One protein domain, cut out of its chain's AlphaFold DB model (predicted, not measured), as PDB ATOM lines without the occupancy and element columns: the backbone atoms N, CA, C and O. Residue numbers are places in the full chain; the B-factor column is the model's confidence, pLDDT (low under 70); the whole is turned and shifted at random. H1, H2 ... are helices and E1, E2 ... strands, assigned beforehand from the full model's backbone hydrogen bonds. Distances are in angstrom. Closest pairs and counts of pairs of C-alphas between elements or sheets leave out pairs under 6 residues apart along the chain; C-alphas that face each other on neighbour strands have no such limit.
ATOM      1  N   LYS A  10     -11.517 -22.428 -24.916       59.78
ATOM      2  CA  LYS A  10     -10.522 -21.756 -25.758       59.78
ATOM      3  C   LYS A  10     -11.037 -20.487 -26.439       59.78
ATOM      4  O   LYS A  10     -10.258 -19.556 -26.646       59.78
ATOM      5  N   ASP A  11     -12.315 -20.441 -26.812       60.19
ATOM      6  CA  ASP A  11     -12.880 -19.260 -27.477       60.19
ATOM      7  C   ASP A  11     -13.183 -18.147 -26.461       60.19
ATOM      8  O   ASP A  11     -12.945 -16.958 -26.705       60.19
ATOM      9  N   PHE A  12     -13.577 -18.555 -25.251       65.00
ATOM     10  CA  PHE A  12     -13.762 -17.661 -24.116       65.00
ATOM     11  C   PHE A  12     -12.436 -17.023 -23.681       65.00
ATOM     12  O   PHE A  12     -12.353 -15.801 -23.561       65.00
ATOM     13  N   GLU A  13     -11.368 -17.815 -23.543       66.12
ATOM     14  CA  GLU A  13     -10.031 -17.310 -23.204       66.12
ATOM     15  C   GLU A  13      -9.533 -16.270 -24.214       66.12
ATOM     16  O   GLU A  13      -9.039 -15.212 -23.826       66.12
ATOM     17  N   LYS A  14      -9.713 -16.510 -25.520       69.81
ATOM     18  CA  LYS A  14      -9.318 -15.544 -26.559       69.81
ATOM     19  C   LYS A  14     -10.066 -14.220 -26.449       69.81
ATOM     20  O   LYS A  14      -9.454 -13.157 -26.592       69.81
ATOM     21  N   SER A  15     -11.373 -14.278 -26.221       68.12
ATOM     22  CA  SER A  15     -12.206 -13.080 -26.103       68.12
ATOM     23  C   SER A  15     -11.883 -12.287 -24.836       68.12
ATOM     24  O   SER A  15     -11.761 -11.062 -24.892       68.12
ATOM     25  N   VAL A  16     -11.641 -12.973 -23.714       72.62
ATOM     26  CA  VAL A  16     -11.233 -12.345 -22.448       72.62
ATOM     27  C   VAL A  16      -9.851 -11.703 -22.572       72.62
ATOM     28  O   VAL A  16      -9.689 -10.546 -22.184       72.62
ATOM     29  N   LYS A  17      -8.875 -12.387 -23.188       70.56
ATOM     30  CA  LYS A  17      -7.533 -11.836 -23.447       70.56
ATOM     31  C   LYS A  17      -7.598 -10.567 -24.290       70.56
ATOM     32  O   LYS A  17      -6.981  -9.568 -23.930       70.56
ATOM     33  N   LYS A  18      -8.384 -10.565 -25.376       73.00
ATOM     34  CA  LYS A  18      -8.583  -9.372 -26.221       73.00
ATOM     35  C   LYS A  18      -9.207  -8.214 -25.450       73.00
ATOM     36  O   LYS A  18      -8.684  -7.104 -25.507       73.00
ATOM     37  N   ALA A  19     -10.279  -8.471 -24.702       74.00
ATOM     38  CA  ALA A  19     -10.950  -7.440 -23.919       74.00
ATOM     39  C   ALA A  19     -10.038  -6.867 -22.821       74.00
ATOM     40  O   ALA A  19     -10.021  -5.656 -22.605       74.00
ATOM     41  N   ALA A  20      -9.243  -7.713 -22.159       69.94
ATOM     42  CA  ALA A  20      -8.243  -7.283 -21.188       69.94
ATOM     43  C   ALA A  20      -7.169  -6.406 -21.848       69.94
ATOM     44  O   ALA A  20      -6.882  -5.318 -21.356       69.94
ATOM     45  N   LEU A  21      -6.650  -6.816 -23.008       72.06
ATOM     46  CA  LEU A  21      -5.689  -6.045 -23.799       72.06
ATOM     47  C   LEU A  21      -6.223  -4.670 -24.213       72.06
ATOM     48  O   LEU A  21      -5.516  -3.665 -24.109       72.06
ATOM     49  N   GLU A  22      -7.470  -4.608 -24.675       73.94
ATOM     50  CA  GLU A  22      -8.115  -3.351 -25.050       73.94
ATOM     51  C   GLU A  22      -8.345  -2.443 -23.845       73.94
ATOM     52  O   GLU A  22      -8.115  -1.238 -23.951       73.94
ATOM     53  N   LYS A  23      -8.733  -2.997 -22.690       71.06
ATOM     54  CA  LYS A  23      -8.857  -2.239 -21.438       71.06
ATOM     55  C   LYS A  23      -7.511  -1.699 -20.968       71.06
ATOM     56  O   LYS A  23      -7.420  -0.525 -20.633       71.06
ATOM     57  N   VAL A  24      -6.454  -2.507 -21.030       71.81
ATOM     58  CA  VAL A  24      -5.081  -2.083 -20.712       71.81
ATOM     59  C   VAL A  24      -4.647  -0.942 -21.634       71.81
ATOM     60  O   VAL A  24      -4.103   0.050 -21.159       71.81
ATOM     61  N   LYS A  25      -4.940  -1.027 -22.940       69.81
ATOM     62  CA  LYS A  25      -4.637   0.050 -23.898       69.81
ATOM     63  C   LYS A  25      -5.467   1.317 -23.678       69.81
ATOM     64  O   LYS A  25      -4.929   2.415 -23.794       69.81
ATOM     65  N   LYS A  26      -6.769   1.187 -23.399       74.06
ATOM     66  CA  LYS A  26      -7.683   2.329 -23.219       74.06
ATOM     67  C   LYS A  26      -7.481   3.022 -21.881       74.06
ATOM     68  O   LYS A  26      -7.317   4.239 -21.837       74.06
ATOM     69  N   GLU A  27      -7.519   2.262 -20.795       73.56
ATOM     70  CA  GLU A  27      -7.489   2.819 -19.447       73.56
ATOM     71  C   GLU A  27      -6.068   2.990 -18.929       73.56
ATOM     72  O   GLU A  27      -5.821   3.941 -18.191       73.56
ATOM     73  N   GLY A  28      -5.120   2.163 -19.373       71.56
ATOM     74  CA  GLY A  28      -3.782   2.068 -18.801       71.56
ATOM     75  C   GLY A  28      -3.787   1.314 -17.477       71.56
ATOM     76  O   GLY A  28      -4.642   1.543 -16.627       71.56
ATOM     77  N   VAL A  29      -2.810   0.436 -17.280       77.19
ATOM     78  CA  VAL A  29      -2.641  -0.288 -16.016       77.19
ATOM     79  C   VAL A  29      -1.670   0.470 -15.133       77.19
ATOM     80  O   VAL A  29      -0.569   0.822 -15.555       77.19
ATOM     81  N   ASN A  30      -2.087   0.717 -13.898       80.69
ATOM     82  CA  ASN A  30      -1.192   1.191 -12.858       80.69
ATOM     83  C   ASN A  30      -0.376  -0.003 -12.371       80.69
ATOM     84  O   ASN A  30      -0.940  -0.927 -11.790       80.69
ATOM     85  N   ILE A  31       0.925   0.009 -12.625       77.94
ATOM     86  CA  ILE A  31       1.841  -0.957 -12.026       77.94
ATOM     87  C   ILE A  31       2.773  -0.235 -11.073       77.94
ATOM     88  O   ILE A  31       3.097   0.937 -11.274       77.94
ATOM     89  N   GLU A  32       3.275  -0.947 -10.084       81.62
ATOM     90  CA  GLU A  32       4.367  -0.452  -9.264       81.62
ATOM     91  C   GLU A  32       5.698  -0.795  -9.928       81.62
ATOM     92  O   GLU A  32       5.950  -1.933 -10.324       81.62
ATOM     93  N   CYS A  33       6.557   0.209 -10.095       81.38
ATOM     94  CA  CYS A  33       7.906  -0.030 -10.577       81.38
ATOM     95  C   CYS A  33       8.715  -0.755  -9.489       81.38
ATOM     96  O   CYS A  33       8.871  -0.191  -8.406       81.38
ATOM     97  N   PRO A  34       9.310  -1.927  -9.766       78.25
ATOM     98  CA  PRO A  34      10.058  -2.684  -8.762       78.25
ATOM     99  C   PRO A  34      11.342  -1.978  -8.296       78.25
ATOM    100  O   PRO A  34      11.831  -2.269  -7.212       78.25
ATOM    101  N   ASN A  35      11.883  -1.030  -9.074       83.50
ATOM    102  CA  ASN A  35      13.063  -0.258  -8.665       83.50
ATOM    103  C   ASN A  35      12.736   0.767  -7.584       83.50
ATOM    104  O   ASN A  35      13.406   0.893  -6.568       83.50
ATOM    105  N   CYS A  36      11.719   1.571  -7.875       83.56
ATOM    106  CA  CYS A  36      11.492   2.828  -7.190       83.56
ATOM    107  C   CYS A  36      10.153   2.854  -6.449       83.56
ATOM    108  O   CYS A  36       9.801   3.889  -5.894       83.56
ATOM    109  N   ASN A  37       9.415   1.731  -6.454       85.00
ATOM    110  CA  ASN A  37       8.093   1.533  -5.843       85.00
ATOM    111  C   ASN A  37       7.082   2.634  -6.204       85.00
ATOM    112  O   ASN A  37       6.123   2.905  -5.490       85.00
ATOM    113  N   LYS A  38       7.302   3.305  -7.339       84.12
ATOM    114  CA  LYS A  38       6.392   4.323  -7.853       84.12
ATOM    115  C   LYS A  38       5.351   3.663  -8.727       84.12
ATOM    116  O   LYS A  38       5.696   2.920  -9.648       84.12
ATOM    117  N   THR A  39       4.096   4.001  -8.483       82.88
ATOM    118  CA  THR A  39       2.998   3.644  -9.371       82.88
ATOM    119  C   THR A  39       3.150   4.402 -10.684       82.88
ATOM    120  O   THR A  39       3.114   5.633 -10.713       82.88
ATOM    121  N   ILE A  40       3.324   3.673 -11.779       81.00
ATOM    122  CA  ILE A  40       3.332   4.226 -13.126       81.00
ATOM    123  C   ILE A  40       2.155   3.692 -13.921       81.00
ATOM    124  O   ILE A  40       1.795   2.517 -13.851       81.00
ATOM    125  N   LYS A  41       1.557   4.583 -14.704       79.38
ATOM    126  CA  LYS A  41       0.423   4.251 -15.551       79.38
ATOM    127  C   LYS A  41       0.912   3.853 -16.934       79.38
ATOM    128  O   LYS A  41       1.321   4.701 -17.727       79.38
ATOM    129  N   ILE A  42       0.843   2.565 -17.231       75.56
ATOM    130  CA  ILE A  42       1.293   2.003 -18.496       75.56
ATOM    131  C   ILE A  42       0.092   1.842 -19.418       75.56
ATOM    132  O   ILE A  42      -0.772   0.998 -19.198       75.56
ATOM    133  N   LYS A  43       0.026   2.678 -20.454       69.50
ATOM    134  CA  LYS A  43      -1.028   2.624 -21.486       69.50
ATOM    135  C   LYS A  43      -0.649   1.777 -22.700       69.50
ATOM    136  O   LYS A  43      -1.471   1.552 -23.579       69.50
ATOM    137  N   ASN A  44       0.601   1.341 -22.782       68.31
ATOM    138  CA  ASN A  44       1.127   0.600 -23.920       68.31
ATOM    139  C   ASN A  44       1.893  -0.632 -23.428       68.31
ATOM    140  O   ASN A  44       2.168  -0.736 -22.242       68.31
ATOM    141  N   LEU A  45       2.300  -1.549 -24.309       68.44
ATOM    142  CA  LEU A  45       3.121  -2.700 -23.887       68.44
ATOM    143  C   LEU A  45       4.458  -2.288 -23.244       68.44
ATOM    144  O   LEU A  45       5.142  -3.136 -22.695       68.44
ATOM    145  N   LYS A  46       4.851  -1.012 -23.322       71.50
ATOM    146  CA  LYS A  46       6.114  -0.485 -22.810       71.50
ATOM    147  C   LYS A  46       5.871   0.852 -22.114       71.50
ATOM    148  O   LYS A  46       5.186   1.709 -22.676       71.50
ATOM    149  N   ALA A  47       6.447   1.041 -20.934       77.50
ATOM    150  CA  ALA A  47       6.609   2.350 -20.316       77.50
ATOM    151  C   ALA A  47       7.950   2.439 -19.603       77.50
ATOM    152  O   ALA A  47       8.365   1.525 -18.893       77.50
ATOM    153  N   THR A  48       8.594   3.587 -19.743       80.06
ATOM    154  CA  THR A  48       9.786   3.921 -18.976       80.06
ATOM    155  C   THR A  48       9.348   4.560 -17.669       80.06
ATOM    156  O   THR A  48       8.653   5.578 -17.657       80.06
ATOM    157  N   CYS A  49       9.729   3.953 -16.550       80.12
ATOM    158  CA  CYS A  49       9.549   4.570 -15.252       80.12
ATOM    159  C   CYS A  49      10.489   5.767 -15.107       80.12
ATOM    160  O   CYS A  49      11.609   5.759 -15.611       80.12
ATOM    161  N   SER A  50      10.080   6.772 -14.333       78.75
ATOM    162  CA  SER A  50      10.889   7.968 -14.073       78.75
ATOM    163  C   SER A  50      12.225   7.676 -13.372       78.75
ATOM    164  O   SER A  50      13.090   8.542 -13.348       78.75
ATOM    165  N   CYS A  51      12.398   6.478 -12.801       81.62
ATOM    166  CA  CYS A  51      13.678   6.004 -12.274       81.62
ATOM    167  C   CYS A  51      14.617   5.410 -13.345       81.62
ATOM    168  O   CYS A  51      15.667   4.882 -13.004       81.62
ATOM    169  N   GLY A  52      14.252   5.484 -14.630       80.31
ATOM    170  CA  GLY A  52      15.052   4.993 -15.755       80.31
ATOM    171  C   GLY A  52      14.824   3.522 -16.098       80.31
ATOM    172  O   GLY A  52      15.380   3.034 -17.076       80.31
ATOM    173  N   GLN A  53      13.991   2.808 -15.332       82.19
ATOM    174  CA  GLN A  53      13.694   1.407 -15.610       82.19
ATOM    175  C   GLN A  53      12.612   1.273 -16.686       82.19
ATOM    176  O   GLN A  53      11.508   1.798 -16.537       82.19
ATOM    177  N   GLU A  54      12.909   0.535 -17.750       82.31
ATOM    178  CA  GLU A  54      11.929   0.172 -18.770       82.31
ATOM    179  C   GLU A  54      11.076  -0.999 -18.282       82.31
ATOM    180  O   GLU A  54      11.597  -2.038 -17.872       82.31
ATOM    181  N   ILE A  55       9.756  -0.831 -18.304       77.56
ATOM    182  CA  ILE A  55       8.817  -1.884 -17.946       77.56
ATOM    183  C   ILE A  55       8.005  -2.243 -19.176       77.56
ATOM    184  O   ILE A  55       7.287  -1.421 -19.747       77.56
ATOM    185  N   THR A  56       8.143  -3.500 -19.578       76.50
ATOM    186  CA  THR A  56       7.392  -4.082 -20.682       76.50
ATOM    187  C   THR A  56       6.276  -4.944 -20.099       76.50
ATOM    188  O   THR A  56       6.557  -5.948 -19.448       76.50
ATOM    189  N   LEU A  57       5.013  -4.569 -20.316       69.56
ATOM    190  CA  LEU A  57       3.888  -5.469 -20.070       69.56
ATOM    191  C   LEU A  57       3.845  -6.488 -21.200       69.56
ATOM    192  O   LEU A  57       3.494  -6.146 -22.327       69.56
TER     193      LEU A  57
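AT A GLANCE: This is residues 10 to 57 of the 62 residues of an uncharacterized protein of Rummeliibacillus stabekisii (UniProt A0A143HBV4). A single helix, H1, forms a long arm that leads into a small head of two short hairpins, E1 with E2 and then E3 with E4. The first part of the arm, residues 10 to 20 of H1, sticks out free of the rest, and it makes much of the length of the outline, which spans 39 by 18 by 14 A. The 48 printed residues hold one named helix and four named strands, in the order H1, E1, E2, E3, E4; each hairpin is its own antiparallel sheet of two strands, and the class is mixed, helices and strands. The whole is loose, with a radius of gyration of the C-alphas of 12.6 A.

HOW THE PARTS SIT: H1, residues 10 to 27, has every O i to N i+4 pair within hydrogen-bond range. A tight link of one residue joins it to E1, residues 29 to 32. E1 and E2, residues 39 to 42, form a hairpin with an angle of 144 degrees between their directions. Across this pair N 29 and O 42 are 2.9 A apart, and N 40 and O 31 are 2.8 A apart, both within hydrogen-bond range. The closest C-alphas of H1 and E2 are those of Val 24 and Ile 42, 7.9 A apart. E2 and E3, residues 46 to 48, meet only through their link, which is tight and has 3 residues. E3 and E4, residues 54 to 56, form the second hairpin, antiparallel at 162 degrees. Here N 47 and O 55 are 2.9 A apart, within hydrogen-bond range, and the C-alphas of Thr 48 and Glu 54, which face each other, are 4.3 A apart. H1 is apart from E3 and E4, and E1 is apart from both as well. E2 and E4 are only just apart, with their closest C-alphas 8.5 A from each other.

IN THESE COORDINATES: H1 begins at C-alpha 10, at (-10.522, -21.756, -25.758), and runs 25.6 A to C-alpha 27, at (-7.489, 2.819, -19.447). E1, residues 29 to 32, is 9.7 A long, and E2, residues 39 to 42, is 9.4 A long. E3 holds residues 46 to 48. E4 holds residues 54 to 56 and ends at C-alpha 56, at (7.392, -4.082, -20.682).

THE WHOLE: The two C-alphas farthest apart are those of Asp 11 and Cys 51, 39.7 A. Without residues 10 to 20, the body of 37 residues spans 27 by 13 by 12 A. The printed part has no cut and no long link. The mean pLDDT of the printed part is 75.1, and it is under 70 at residues 10 to 15, 20, 25, 43 to 45 and 57.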